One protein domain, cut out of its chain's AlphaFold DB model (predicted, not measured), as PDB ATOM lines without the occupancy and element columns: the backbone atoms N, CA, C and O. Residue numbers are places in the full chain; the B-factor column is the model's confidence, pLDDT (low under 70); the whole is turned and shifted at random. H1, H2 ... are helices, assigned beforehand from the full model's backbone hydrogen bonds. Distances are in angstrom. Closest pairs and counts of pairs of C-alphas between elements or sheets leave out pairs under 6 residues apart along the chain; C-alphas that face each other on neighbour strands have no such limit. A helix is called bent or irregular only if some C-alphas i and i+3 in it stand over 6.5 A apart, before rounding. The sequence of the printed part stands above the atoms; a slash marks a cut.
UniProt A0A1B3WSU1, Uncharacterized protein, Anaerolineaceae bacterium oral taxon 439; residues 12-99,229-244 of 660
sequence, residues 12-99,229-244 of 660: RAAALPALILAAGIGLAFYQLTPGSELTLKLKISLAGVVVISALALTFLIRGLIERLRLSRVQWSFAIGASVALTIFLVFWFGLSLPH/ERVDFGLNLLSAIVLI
ATOM      1  N   ARG A  12     152.675  91.557 173.852       76.94
ATOM      2  CA  ARG A  12     151.623  92.423 174.403       76.94
ATOM      3  C   ARG A  12     151.703  93.872 173.904       76.94
ATOM      4  O   ARG A  12     150.663  94.472 173.675       76.94
ATOM      5  N   ALA A  13     152.904  94.418 173.694       80.06
ATOM      6  CA  ALA A  13     153.078  95.790 173.206       80.06
ATOM      7  C   ALA A  13     152.680  95.970 171.727       80.06
ATOM      8  O   ALA A  13     152.348  97.079 171.325       80.06
ATOM      9  N   ALA A  14     152.704  94.898 170.926       83.38
ATOM     10  CA  ALA A  14     152.319  94.924 169.511       83.38
ATOM     11  C   ALA A  14     150.883  94.431 169.261       83.38
ATOM     12  O   ALA A  14     150.274  94.821 168.269       83.38
ATOM     13  N   ALA A  15     150.339  93.603 170.159       85.00
ATOM     14  CA  ALA A  15     149.036  92.963 169.988       85.00
ATOM     15  C   ALA A  15     147.865  93.958 169.957       85.00
ATOM     16  O   ALA A  15     147.012  93.862 169.082       85.00
ATOM     17  N   LEU A  16     147.828  94.935 170.872       87.94
ATOM     18  CA  LEU A  16     146.729  95.908 170.920       87.94
ATOM     19  C   LEU A  16     146.692  96.819 169.673       87.94
ATOM     20  O   LEU A  16     145.634  96.895 169.049       87.94
ATOM     21  N   PRO A  17     147.805  97.449 169.233       86.94
ATOM     22  CA  PRO A  17     147.818  98.202 167.976       86.94
ATOM     23  C   PRO A  17     147.428  97.357 166.758       86.94
ATOM     24  O   PRO A  17     146.704  97.836 165.889       86.94
ATOM     25  N   ALA A  18     147.878  96.099 166.700       87.75
ATOM     26  CA  ALA A  18     147.528  95.184 165.618       87.75
ATOM     27  C   ALA A  18     146.034  94.854 165.594       87.75
ATOM     28  O   ALA A  18     145.441  94.833 164.520       87.75
ATOM     29  N   LEU A  19     145.427  94.632 166.763       88.12
ATOM     30  CA  LEU A  19     143.995  94.380 166.889       88.12
ATOM     31  C   LEU A  19     143.174  95.595 166.445       88.12
ATOM     32  O   LEU A  19     142.236  95.432 165.673       88.12
ATOM     33  N   ILE A  20     143.550  96.802 166.883       88.50
ATOM     34  CA  ILE A  20     142.878  98.049 166.483       88.50
ATOM     35  C   ILE A  20     142.961  98.236 164.966       88.50
ATOM     36  O   ILE A  20     141.948  98.494 164.321       88.50
ATOM     37  N   LEU A  21     144.151  98.066 164.381       89.00
ATOM     38  CA  LEU A  21     144.341  98.208 162.940       89.00
ATOM     39  C   LEU A  21     143.572  97.139 162.152       89.00
ATOM     40  O   LEU A  21     142.918  97.464 161.166       89.00
ATOM     41  N   ALA A  22     143.605  95.882 162.594       87.69
ATOM     42  CA  ALA A  22     142.851  94.804 161.958       87.69
ATOM     43  C   ALA A  22     141.336  95.030 162.039       87.69
ATOM     44  O   ALA A  22     140.639  94.793 161.056       87.69
ATOM     45  N   ALA A  23     140.833  95.525 163.174       85.94
ATOM     46  CA  ALA A  23     139.432  95.895 163.333       85.94
ATOM     47  C   ALA A  23     139.050  97.050 162.395       85.94
ATOM     48  O   ALA A  23     138.032  96.957 161.717       85.94
ATOM     49  N   GLY A  24     139.890  98.087 162.286       87.50
ATOM     50  CA  GLY A  24     139.680  99.193 161.347       87.50
ATOM     51  C   GLY A  24     139.681  98.747 159.882       87.50
ATOM     52  O   GLY A  24     138.807  99.150 159.122       87.50
ATOM     53  N   ILE A  25     140.602  97.860 159.486       85.38
ATOM     54  CA  ILE A  25     140.629  97.261 158.139       85.38
ATOM     55  C   ILE A  25     139.370  96.422 157.892       85.38
ATOM     56  O   ILE A  25     138.753  96.535 156.834       85.38
ATOM     57  N   GLY A  26     138.976  95.593 158.861       82.62
ATOM     58  CA  GLY A  26     137.772  94.771 158.772       82.62
ATOM     59  C   GLY A  26     136.508  95.607 158.609       82.62
ATOM     60  O   GLY A  26     135.678  95.307 157.752       82.62
ATOM     61  N   LEU A  27     136.392  96.683 159.388       82.69
ATOM     62  CA  LEU A  27     135.274  97.615 159.320       82.69
ATOM     63  C   LEU A  27     135.260  98.386 157.992       82.69
ATOM     64  O   LEU A  27     134.207  98.500 157.371       82.69
ATOM     65  N   ALA A  28     136.421  98.820 157.498       83.00
ATOM     66  CA  ALA A  28     136.534  99.468 156.195       83.00
ATOM     67  C   ALA A  28     136.114  98.545 155.041       83.00
ATOM     68  O   ALA A  28     135.336  98.936 154.172       83.00
ATOM     69  N   PHE A  29     136.582  97.293 155.048       79.88
ATOM     70  CA  PHE A  29     136.190  96.303 154.044       79.88
ATOM     71  C   PHE A  29     134.686  96.013 154.102       79.88
ATOM     72  O   PHE A  29     134.007  95.945 153.073       79.88
ATOM     73  N   TYR A  30     134.144  95.895 155.316       79.00
ATOM     74  CA  TYR A  30     132.712  95.748 155.528       79.00
ATOM     75  C   TYR A  30     131.921  96.921 154.938       79.00
ATOM     76  O   TYR A  30     130.912  96.691 154.269       79.00
ATOM     77  N   GLN A  31     132.371  98.157 155.169       77.81
ATOM     78  CA  GLN A  31     131.727  99.384 154.688       77.81
ATOM     79  C   GLN A  31     131.743  99.490 153.169       77.81
ATOM     80  O   GLN A  31     130.720  99.821 152.582       77.81
ATOM     81  N   LEU A  32     132.852  99.119 152.531       76.75
ATOM     82  CA  LEU A  32     132.952  99.131 151.075       76.75
ATOM     83  C   LEU A  32     132.054  98.077 150.409       76.75
ATOM     84  O   LEU A  32     131.661  98.266 149.269       76.75
ATOM     85  N   THR A  33     131.678  96.992 151.098       74.31
ATOM     86  CA  THR A  33     130.867  95.910 150.506       74.31
ATOM     87  C   THR A  33     129.440  96.363 150.130       74.31
ATOM     88  O   THR A  33     128.697  96.727 151.049       74.31
ATOM     89  N   PRO A  34     129.015  96.300 148.841       63.50
ATOM     90  CA  PRO A  34     127.699  96.746 148.379       63.50
ATOM     91  C   PRO A  34     126.563  95.840 148.885       63.50
ATOM     92  O   PRO A  34     126.802  94.754 149.406       63.50
ATOM     93  N   GLY A  35     125.331  96.350 148.792       60.72
ATOM     94  CA  GLY A  35     124.164  95.969 149.595       60.72
ATOM     95  C   GLY A  35     123.605  94.534 149.537       60.72
ATOM     96  O   GLY A  35     123.961  93.695 148.714       60.72
ATOM     97  N   SER A  36     122.626  94.347 150.435       50.41
ATOM     98  CA  SER A  36     121.966  93.127 150.939       50.41
ATOM     99  C   SER A  36     122.850  92.233 151.813       50.41
ATOM    100  O   SER A  36     124.071  92.223 151.693       50.41
ATOM    101  N   GLU A  37     122.222  91.610 152.811       54.75
ATOM    102  CA  GLU A  37     122.862  90.987 153.965       54.75
ATOM    103  C   GLU A  37     124.139  90.220 153.617       54.75
ATOM    104  O   GLU A  37     124.132  89.337 152.758       54.75
ATOM    105  N   LEU A  38     125.247  90.503 154.320       61.81
ATOM    106  CA  LEU A  38     126.387  89.601 154.235       61.81
ATOM    107  C   LEU A  38     125.882  88.211 154.616       61.81
ATOM    108  O   LEU A  38     125.475  87.989 155.762       61.81
ATOM    109  N   THR A  39     125.934  87.287 153.659       72.06
ATOM    110  CA  THR A  39     125.659  85.880 153.932       72.06
ATOM    111  C   THR A  39     126.472  85.456 155.154       72.06
ATOM    112  O   THR A  39     127.585  85.946 155.375       72.06
ATOM    113  N   LEU A  40     125.944  84.539 155.964       73.19
ATOM    114  CA  LEU A  40     126.664  84.037 157.139       73.19
ATOM    115  C   LEU A  40     128.095  83.588 156.773       73.19
ATOM    116  O   LEU A  40     129.041  83.868 157.507       73.19
ATOM    117  N   LYS A  41     128.268  82.996 155.582       76.12
ATOM    118  CA  LYS A  41     129.574  82.637 155.010       76.12
ATOM    119  C   LYS A  41     130.504  83.842 154.862       76.12
ATOM    120  O   LYS A  41     131.664  83.758 155.259       76.12
ATOM    121  N   LEU A  42     130.019  84.962 154.326       72.12
ATOM    122  CA  LEU A  42     130.813  86.179 154.154       72.12
ATOM    123  C   LEU A  42     131.123  86.856 155.499       72.12
ATOM    124  O   LEU A  42     132.247  87.310 155.689       72.12
ATOM    125  N   LYS A  43     130.186  86.846 156.462       75.75
ATOM    126  CA  LYS A  43     130.422  87.333 157.840       75.75
ATOM    127  C   LYS A  43     131.530  86.534 158.538       75.75
ATOM    128  O   LYS A  43     132.463  87.123 159.077       75.75
ATOM    129  N   ILE A  44     131.459  85.202 158.478       78.31
ATOM    130  CA  ILE A  44     132.477  84.301 159.047       78.31
ATOM    131  C   ILE A  44     133.822  84.488 158.336       78.31
ATOM    132  O   ILE A  44     134.856  84.577 158.994       78.31
ATOM    133  N   SER A  45     133.813  84.599 157.006       75.38
ATOM    134  CA  SER A  45     135.032  84.827 156.222       75.38
ATOM    135  C   SER A  45     135.690  86.153 156.593       75.38
ATOM    136  O   SER A  45     136.896  86.193 156.814       75.38
ATOM    137  N   LEU A  46     134.906  87.223 156.743       73.75
ATOM    138  CA  LEU A  46     135.409  88.531 157.150       73.75
ATOM    139  C   LEU A  46     135.987  88.502 158.570       73.75
ATOM    140  O   LEU A  46     137.085  89.005 158.792       73.75
ATOM    141  N   ALA A  47     135.296  87.865 159.517       75.94
ATOM    142  CA  ALA A  47     135.801  87.685 160.876       75.94
ATOM    143  C   ALA A  47     137.110  86.874 160.894       75.94
ATOM    144  O   ALA A  47     138.071  87.262 161.558       75.94
ATOM    145  N   GLY A  48     137.186  85.797 160.108       79.75
ATOM    146  CA  GLY A  48     138.404  85.005 159.930       79.75
ATOM    147  C   GLY A  48     139.553  85.831 159.350       79.75
ATOM    148  O   GLY A  48     140.662  85.800 159.882       79.75
ATOM    149  N   VAL A  49     139.283  86.635 158.316       75.62
ATOM    150  CA  VAL A  49     140.265  87.553 157.717       75.62
ATOM    151  C   VAL A  49     140.758  88.572 158.739       75.62
ATOM    152  O   VAL A  49     141.963  88.803 158.809       75.62
ATOM    153  N   VAL A  50     139.881  89.145 159.566       80.69
ATOM    154  CA  VAL A  50     140.274  90.088 160.625       80.69
ATOM    155  C   VAL A  50     141.186  89.419 161.649       80.69
ATOM    156  O   VAL A  50     142.229  89.978 161.979       80.69
ATOM    157  N   VAL A  51     140.857  88.211 162.114       81.56
ATOM    158  CA  VAL A  51     141.685  87.476 163.088       81.56
ATOM    159  C   VAL A  51     143.057  87.132 162.501       81.56
ATOM    160  O   VAL A  51     144.082  87.404 163.127       81.56
ATOM    161  N   ILE A  52     143.097  86.590 161.282       85.56
ATOM    162  CA  ILE A  52     144.351  86.254 160.592       85.56
ATOM    163  C   ILE A  52     145.183  87.521 160.353       85.56
ATOM    164  O   ILE A  52     146.389  87.532 160.614       85.56
ATOM    165  N   SER A  53     144.539  88.611 159.931       81.44
ATOM    166  CA  SER A  53     145.193  89.906 159.721       81.44
ATOM    167  C   SER A  53     145.738  90.476 161.026       81.44
ATOM    168  O   SER A  53     146.869  90.946 161.043       81.44
ATOM    169  N   ALA A  54     145.003  90.383 162.138       85.06
ATOM    170  CA  ALA A  54     145.460  90.830 163.455       85.06
ATOM    171  C   ALA A  54     146.702  90.059 163.920       85.06
ATOM    172  O   ALA A  54     147.656  90.656 164.427       85.06
ATOM    173  N   LEU A  55     146.728  88.741 163.706       85.75
ATOM    174  CA  LEU A  55     147.894  87.911 164.010       85.75
ATOM    175  C   LEU A  55     149.095  88.323 163.152       85.75
ATOM    176  O   LEU A  55     150.161  88.621 163.695       85.75
ATOM    177  N   ALA A  56     148.921  88.417 161.832       88.50
ATOM    178  CA  ALA A  56     149.979  88.834 160.912       88.50
ATOM    179  C   ALA A  56     150.510  90.243 161.242       88.50
ATOM    180  O   ALA A  56     151.723  90.452 161.343       88.50
ATOM    181  N   LEU A  57     149.608  91.196 161.498       90.00
ATOM    182  CA  LEU A  57     149.939  92.563 161.895       90.00
ATOM    183  C   LEU A  57     150.662  92.609 163.239       90.00
ATOM    184  O   LEU A  57     151.564  93.424 163.398       90.00
ATOM    185  N   THR A  58     150.352  91.719 164.184       88.56
ATOM    186  CA  THR A  58     151.069  91.652 165.468       88.56
ATOM    187  C   THR A  58     152.548  91.347 165.246       88.56
ATOM    188  O   THR A  58     153.411  92.025 165.807       88.56
ATOM    189  N   PHE A  59     152.866  90.368 164.394       89.44
ATOM    190  CA  PHE A  59     154.254  90.047 164.057       89.44
ATOM    191  C   PHE A  59     154.929  91.169 163.265       89.44
ATOM    192  O   PHE A  59     156.088  91.494 163.538       89.44
ATOM    193  N   LEU A  60     154.210  91.798 162.333       89.62
ATOM    194  CA  LEU A  60     154.731  92.900 161.526       89.62
ATOM    195  C   LEU A  60     155.035  94.141 162.375       89.62
ATOM    196  O   LEU A  60     156.147  94.664 162.317       89.62
ATOM    197  N   ILE A  61     154.089  94.574 163.211       89.12
ATOM    198  CA  ILE A  61     154.241  95.714 164.124       89.12
ATOM    199  C   ILE A  61     155.343  95.425 165.139       89.12
ATOM    200  O   ILE A  61     156.193  96.280 165.381       89.12
ATOM    201  N   ARG A  62     155.403  94.208 165.688       88.81
ATOM    202  CA  ARG A  62     156.503  93.809 166.570       88.81
ATOM    203  C   ARG A  62     157.853  93.926 165.864       88.81
ATOM    204  O   ARG A  62     158.767  94.548 166.404       88.81
ATOM    205  N   GLY A  63     157.971  93.369 164.659       88.44
ATOM    206  CA  GLY A  63     159.189  93.460 163.858       88.44
ATOM    207  C   GLY A  63     159.569  94.907 163.538       88.44
ATOM    208  O   GLY A  63     160.750  95.253 163.558       88.44
ATOM    209  N   LEU A  64     158.581  95.773 163.302       88.00
ATOM    210  CA  LEU A  64     158.785  97.203 163.093       88.00
ATOM    211  C   LEU A  64     159.329  97.881 164.357       88.00
ATOM    212  O   LEU A  64     160.359  98.548 164.290       88.00
ATOM    213  N   ILE A  65     158.699  97.668 165.516       88.12
ATOM    214  CA  ILE A  65     159.147  98.227 166.802       88.12
ATOM    215  C   ILE A  65     160.596  97.808 167.096       88.12
ATOM    216  O   ILE A  65     161.428  98.654 167.433       88.12
ATOM    217  N   GLU A  66     160.918  96.527 166.903       87.56
ATOM    218  CA  GLU A  66     162.264  95.979 167.111       87.56
ATOM    219  C   GLU A  66     163.303  96.593 166.151       87.56
ATOM    220  O   GLU A  66     164.442  96.867 166.548       87.56
ATOM    221  N   ARG A  67     162.925  96.855 164.892       89.06
ATOM    222  CA  ARG A  67     163.823  97.426 163.871       89.06
ATOM    223  C   ARG A  67     164.041  98.928 164.018       89.06
ATOM    224  O   ARG A  67     165.169  99.391 163.837       89.06
ATOM    225  N   LEU A  68     162.992  99.694 164.319       87.94
ATOM    226  CA  LEU A  68     163.076 101.155 164.368       87.94
ATOM    227  C   LEU A  68     163.804 101.657 165.621       87.94
ATOM    228  O   LEU A  68     164.450 102.704 165.562       87.94
ATOM    229  N   ARG A  69     163.788 100.874 166.714       86.88
ATOM    230  CA  ARG A  69     164.490 101.173 167.979       86.88
ATOM    231  C   ARG A  69     164.141 102.551 168.559       86.88
ATOM    232  O   ARG A  69     165.008 103.246 169.083       86.88
ATOM    233  N   LEU A  70     162.875 102.945 168.445       88.62
ATOM    234  CA  LEU A  70     162.369 104.204 168.989       88.62
ATOM    235  C   LEU A  70     162.126 104.106 170.499       88.62
ATOM    236  O   LEU A  70     161.781 103.043 171.021       88.62
ATOM    237  N   SER A  71     162.272 105.231 171.195       90.44
ATOM    238  CA  SER A  71     161.899 105.354 172.605       90.44
ATOM    239  C   SER A  71     160.375 105.345 172.779       90.44
ATOM    240  O   SER A  71     159.621 105.609 171.840       90.44
ATOM    241  N   ARG A  72     159.897 105.085 174.005       90.00
ATOM    242  CA  ARG A  72     158.458 105.170 174.319       90.00
ATOM    243  C   ARG A  72     157.890 106.554 174.006       90.00
ATOM    244  O   ARG A  72     156.828 106.640 173.414       90.00
ATOM    245  N   VAL A  73     158.634 107.614 174.330       91.31
ATOM    246  CA  VAL A  73     158.233 109.006 174.061       91.31
ATOM    247  C   VAL A  73     158.063 109.254 172.561       91.31
ATOM    248  O   VAL A  73     157.086 109.870 172.152       91.31
ATOM    249  N   GLN A  74     158.968 108.732 171.729       92.12
ATOM    250  CA  GLN A  74     158.876 108.865 170.271       92.12
ATOM    251  C   GLN A  74     157.666 108.124 169.695       92.12
ATOM    252  O   GLN A  74     156.987 108.666 168.829       92.12
ATOM    253  N   TRP A  75     157.367 106.918 170.189       91.88
ATOM    254  CA  TRP A  75     156.152 106.195 169.804       91.88
ATOM    255  C   TRP A  75     154.883 106.922 170.249       91.88
ATOM    256  O   TRP A  75     153.976 107.092 169.440       91.88
ATOM    257  N   SER A  76     154.830 107.394 171.498       91.94
ATOM    258  CA  SER A  76     153.698 108.171 172.012       91.94
ATOM    259  C   SER A  76     153.464 109.435 171.189       91.94
ATOM    260  O   SER A  76     152.323 109.720 170.837       91.94
ATOM    261  N   PHE A  77     154.529 110.154 170.822       93.19
ATOM    262  CA  PHE A  77     154.425 111.317 169.944       93.19
ATOM    263  C   PHE A  77     153.947 110.925 168.543       93.19
ATOM    264  O   PHE A  77     153.016 111.539 168.039       93.19
ATOM    265  N   ALA A  78     154.537 109.895 167.923       93.62
ATOM    266  CA  ALA A  78     154.132 109.443 166.591       93.62
ATOM    267  C   ALA A  78     152.642 109.079 166.556       93.62
ATOM    268  O   ALA A  78     151.945 109.488 165.636       93.62
ATOM    269  N   ILE A  79     152.136 108.378 167.574       93.88
ATOM    270  CA  ILE A  79     150.716 108.025 167.696       93.88
ATOM    271  C   ILE A  79     149.858 109.272 167.927       93.88
ATOM    272  O   ILE A  79     148.933 109.513 167.158       93.88
ATOM    273  N   GLY A  80     150.180 110.088 168.935       95.69
ATOM    274  CA  GLY A  80     149.396 111.276 169.278       95.69
ATOM    275  C   GLY A  80     149.317 112.292 168.136       95.69
ATOM    276  O   GLY A  80     148.228 112.738 167.786       95.69
ATOM    277  N   ALA A  81     150.451 112.595 167.497       94.94
ATOM    278  CA  ALA A  81     150.514 113.498 166.350       94.94
ATOM    279  C   ALA A  81     149.763 112.938 165.133       94.94
ATOM    280  O   ALA A  81     149.094 113.696 164.438       94.94
ATOM    281  N   SER A  82     149.826 111.622 164.892       96.75
ATOM    282  CA  SER A  82     149.082 110.987 163.795       96.75
ATOM    283  C   SER A  82     147.581 111.065 163.995       96.75
ATOM    284  O   SER A  82     146.872 111.399 163.054       96.75
ATOM    285  N   VAL A  83     147.095 110.785 165.207       95.62
ATOM    286  CA  VAL A  83     145.663 110.860 165.521       95.62
ATOM    287  C   VAL A  83     145.178 112.306 165.423       95.62
ATOM    288  O   VAL A  83     144.183 112.559 164.755       95.62
ATOM    289  N   ALA A  84     145.911 113.264 166.002       96.62
ATOM    290  CA  ALA A  84     145.568 114.684 165.916       96.62
ATOM    291  C   ALA A  84     145.536 115.194 164.465       96.62
ATOM    292  O   ALA A  84     144.560 115.821 164.054       96.62
ATOM    293  N   LEU A  85     146.565 114.878 163.669       95.31
ATOM    294  CA  LEU A  85     146.615 115.235 162.250       95.31
ATOM    295  C   LEU A  85     145.484 114.564 161.465       95.31
ATOM    296  O   LEU A  85     144.864 115.199 160.623       95.31
ATOM    297  N   THR A  86     145.192 113.298 161.754       95.62
ATOM    298  CA  THR A  86     144.116 112.565 161.085       95.62
ATOM    299  C   THR A  86     142.758 113.173 161.386       95.62
ATOM    300  O   THR A  86     141.997 113.391 160.454       95.62
ATOM    301  N   ILE A  87     142.463 113.495 162.649       93.75
ATOM    302  CA  ILE A  87     141.224 114.186 163.027       93.75
ATOM    303  C   ILE A  87     141.136 115.518 162.281       93.75
ATOM    304  O   ILE A  87     140.122 115.791 161.648       93.75
ATOM    305  N   PHE A  88     142.209 116.313 162.276       92.88
ATOM    306  CA  PHE A  88     142.230 117.562 161.520       92.88
ATOM    307  C   PHE A  88     141.899 117.340 160.035       92.88
ATOM    308  O   PHE A  88     140.994 117.983 159.521       92.88
ATOM    309  N   LEU A  89     142.572 116.404 159.357       91.50
ATOM    310  CA  LEU A  89     142.349 116.128 157.934       91.50
ATOM    311  C   LEU A  89     140.944 115.588 157.653       91.50
ATOM    312  O   LEU A  89     140.304 116.015 156.699       91.50
ATOM    313  N   VAL A  90     140.453 114.675 158.487       92.00
ATOM    314  CA  VAL A  90     139.123 114.073 158.359       92.00
ATOM    315  C   VAL A  90     138.035 115.138 158.416       92.00
ATOM    316  O   VAL A  90     137.179 115.172 157.542       92.00
ATOM    317  N   PHE A  91     138.092 116.046 159.386       89.88
ATOM    318  CA  PHE A  91     137.096 117.110 159.498       89.88
ATOM    319  C   PHE A  91     137.319 118.226 158.471       89.88
ATOM    320  O   PHE A  91     136.358 118.789 157.958       89.88
ATOM    321  N   TRP A  92     138.573 118.528 158.122       87.25
ATOM    322  CA  TRP A  92     138.888 119.566 157.141       87.25
ATOM    323  C   TRP A  92     138.478 119.184 155.715       87.25
ATOM    324  O   TRP A  92     138.048 120.043 154.953       87.25
ATOM    325  N   PHE A  93     138.614 117.915 155.334       87.62
ATOM    326  CA  PHE A  93     138.275 117.435 153.989       87.62
ATOM    327  C   PHE A  93     136.953 116.653 153.938       87.62
ATOM    328  O   PHE A  93     136.586 116.162 152.876       87.62
ATOM    329  N   GLY A  94     136.244 116.511 155.063       89.56
ATOM    330  CA  GLY A  94     135.039 115.683 155.145       89.56
ATOM    331  C   GLY A  94     135.315 114.217 154.805       89.56
ATOM    332  O   GLY A  94     134.545 113.606 154.072       89.56
ATOM    333  N   LEU A  95     136.437 113.656 155.277       91.44
ATOM    334  CA  LEU A  95     136.847 112.300 154.910       91.44
ATOM    335  C   LEU A  95     136.093 111.250 155.722       91.44
ATOM    336  O   LEU A  95     136.240 111.171 156.940       91.44
ATOM    337  N   SER A  96     135.358 110.376 155.052       90.31
ATOM    338  CA  SER A  96     134.794 109.176 155.668       90.31
ATOM    339  C   SER A  96     134.603 108.088 154.621       90.31
ATOM    340  O   SER A  96     134.589 108.366 153.426       90.31
ATOM    341  N   LEU A  97     134.476 106.837 155.058       85.25
ATOM    342  CA  LEU A  97     134.056 105.779 154.144       85.25
ATOM    343  C   LEU A  97     132.554 105.888 153.838       85.25
ATOM    344  O   LEU A  97     131.819 106.459 154.648       85.25
ATOM    345  N   PRO A  98     132.091 105.320 152.705       75.25
ATOM    346  CA  PRO A  98     130.687 105.350 152.320       75.25
ATOM    347  C   PRO A  98     129.771 104.890 153.444       75.25
ATOM    348  O   PRO A  98     130.054 103.907 154.139       75.25
ATOM    349  N   HIS A  99     128.662 105.604 153.610       72.81
ATOM    350  CA  HIS A  99     127.778 105.355 154.728       72.81
ATOM    351  C   HIS A  99     127.045 104.025 154.561       72.81
ATOM    352  O   HIS A  99     126.296 103.827 153.604       72.81
ATOM    353  N   GLU A 229     121.599 106.625 162.896       90.25
ATOM    354  CA  GLU A 229     122.320 107.228 161.776       90.25
ATOM    355  C   GLU A 229     123.650 107.874 162.205       90.25
ATOM    356  O   GLU A 229     124.674 107.723 161.535       90.25
ATOM    357  N   ARG A 230     123.679 108.545 163.366       91.25
ATOM    358  CA  ARG A 230     124.918 109.091 163.950       91.25
ATOM    359  C   ARG A 230     125.883 107.998 164.403       91.25
ATOM    360  O   ARG A 230     127.094 108.176 164.270       91.25
ATOM    361  N   VAL A 231     125.376 106.885 164.934       90.50
ATOM    362  CA  VAL A 231     126.201 105.721 165.298       90.50
ATOM    363  C   VAL A 231     126.843 105.118 164.051       90.50
ATOM    364  O   VAL A 231     128.058 104.912 164.038       90.50
ATOM    365  N   ASP A 232     126.066 104.911 162.987       88.00
ATOM    366  CA  ASP A 232     126.570 104.406 161.708       88.00
ATOM    367  C   ASP A 232     127.627 105.346 161.123       88.00
ATOM    368  O   ASP A 232     128.719 104.894 160.764       88.00
ATOM    369  N   PHE A 233     127.377 106.660 161.127       89.62
ATOM    370  CA  PHE A 233     128.387 107.651 160.753       89.62
ATOM    371  C   PHE A 233     129.663 107.533 161.597       89.62
ATOM    372  O   PHE A 233     130.761 107.502 161.044       89.62
ATOM    373  N   GLY A 234     129.539 107.426 162.923       90.50
ATOM    374  CA  GLY A 234     130.678 107.282 163.831       90.50
ATOM    375  C   GLY A 234     131.531 106.046 163.529       90.50
ATOM    376  O   GLY A 234     132.760 106.118 163.580       90.50
ATOM    377  N   LEU A 235     130.905 104.932 163.143       87.31
ATOM    378  CA  LEU A 235     131.607 103.722 162.702       87.31
ATOM    379  C   LEU A 235     132.347 103.936 161.369       87.31
ATOM    380  O   LEU A 235     133.476 103.468 161.209       87.31
ATOM    381  N   ASN A 236     131.755 104.661 160.417       85.94
ATOM    382  CA  ASN A 236     132.398 105.010 159.136       85.94
ATOM    383  C   ASN A 236     133.594 105.941 159.337       85.94
ATOM    384  O   ASN A 236     134.669 105.731 158.766       85.94
ATOM    385  N   LEU A 237     133.430 106.917 160.226       90.38
ATOM    386  CA  LEU A 237     134.478 107.842 160.618       90.38
ATOM    387  C   LEU A 237     135.643 107.117 161.306       90.38
ATOM    388  O   LEU A 237     136.805 107.384 161.000       90.38
ATOM    389  N   LEU A 238     135.347 106.163 162.196       90.25
ATOM    390  CA  LEU A 238     136.364 105.411 162.931       90.25
ATOM    391  C   LEU A 238     137.285 104.618 161.994       90.25
ATOM    392  O   LEU A 238     138.501 104.645 162.183       90.25
ATOM    393  N   SER A 239     136.741 103.960 160.966       86.75
ATOM    394  CA  SER A 239     137.543 103.252 159.959       86.75
ATOM    395  C   SER A 239     138.534 104.177 159.257       86.75
ATOM    396  O   SER A 239     139.724 103.862 159.172       86.75
ATOM    397  N   ALA A 240     138.061 105.337 158.787       90.88
ATOM    398  CA  ALA A 240     138.909 106.328 158.132       90.88
ATOM    399  C   ALA A 240     139.998 106.835 159.091       90.88
ATOM    400  O   ALA A 240     141.180 106.834 158.738       90.88
ATOM    401  N   ILE A 241     139.631 107.169 160.335       94.00
ATOM    402  CA  ILE A 241     140.577 107.630 161.357       94.00
ATOM    403  C   ILE A 241     141.651 106.574 161.634       94.00
ATOM    404  O   ILE A 241     142.833 106.913 161.676       94.00
ATOM    405  N   VAL A 242     141.283 105.304 161.808       93.12
ATOM    406  CA  VAL A 242     142.246 104.235 162.112       93.12
ATOM    407  C   VAL A 242     143.228 104.034 160.959       93.12
ATOM    408  O   VAL A 242     144.438 103.980 161.196       93.12
ATOM    409  N   LEU A 243     142.739 103.956 159.718       91.12
ATOM    410  CA  LEU A 243     143.583 103.707 158.545       91.12
ATOM    411  C   LEU A 243     144.533 104.875 158.256       91.12
ATOM    412  O   LEU A 243     145.736 104.663 158.078       91.12
ATOM    413  N   ILE A 244     144.019 106.107 158.265       94.31
ATOM    414  CA  ILE A 244     144.823 107.313 158.024       94.31
ATOM    415  C   ILE A 244     145.826 107.518 159.174       94.31
ATOM    416  O   ILE A 244     147.005 107.788 158.926       94.31
TER     417      ILE A 244
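What this domain is: This is residues 12 to 99 and 229 to 244 of the 660 residues of an uncharacterized protein of Anaerolineaceae bacterium oral taxon 439 (UniProt A0A1B3WSU1). Picture a flat V whose two arms are H2 and H3, joined by residues 69 to 71, with H1 and H4 between the arms. H1 folds against H2 as a helical hairpin, and H4 bridges from H1 to part of H3; the corner of the V, residues 66 to 74, sticks out. The 104 printed residues hold four named helices, H1 to H4 in chain order, and no named strand: the class is all helix. The whole is only just loose, close to compact, with a radius of gyration of the C-alphas of 15.5 A and spans of 47 by 34 by 16 A.

Where its parts are: Find C-alpha 12 at (151.623, 92.423, 174.403); from there H1 runs over residues 12 to 32, 30.6 A long. It is irregular, but only just: C-alphas 13 and 16 are 6.7 A apart. Next come H2, residues 40 to 68, 40.9 A, and H3, residues 72 to 93, 31.2 A. H4, residues 229 to 244, 22.8 A, ends with C-alpha 244 at (144.823, 107.313, 158.024).

How they stand to each other: Start at Ala 22 and Ala 54, the closest C-alphas of H1 and H2, 5.0 A apart; this hairpin touches at a steep tilt of 41 degrees, opposite ways. H1 touches H4 at a steep tilt of 56 degrees, opposite ways; their closest C-alphas, of Gly 24 and Ser 239, are 4.8 A apart. Residues 240 to 244 of H4 touch residues 83 to 90 of H3, closest at the C-alphas of Thr 86 and Ile 241, 6.1 A; the helices run opposite ways at a steep tilt of 51 degrees. The packing is mostly crossed, with no shallow tilt among these three pairs. H1 and H3, H2 and H4, and H2 and H3 are apart. Every O i to N i+4 pair is within hydrogen-bond range in H2, H3 and H4, and 15 of 17 are in H1.

The domain as a whole: Look at Ser 36 and Ser 71 for the two C-alphas farthest apart, 47.0 A. Residues 100 to 228 are cut out, and C-alphas 99 and 229 are 9.1 A apart across the cut. Of the links printed whole, H2 to H3 is tight and H1 to H2 short. Mean pLDDT of the printed part is 85.3; residues 34 to 38 are under 70.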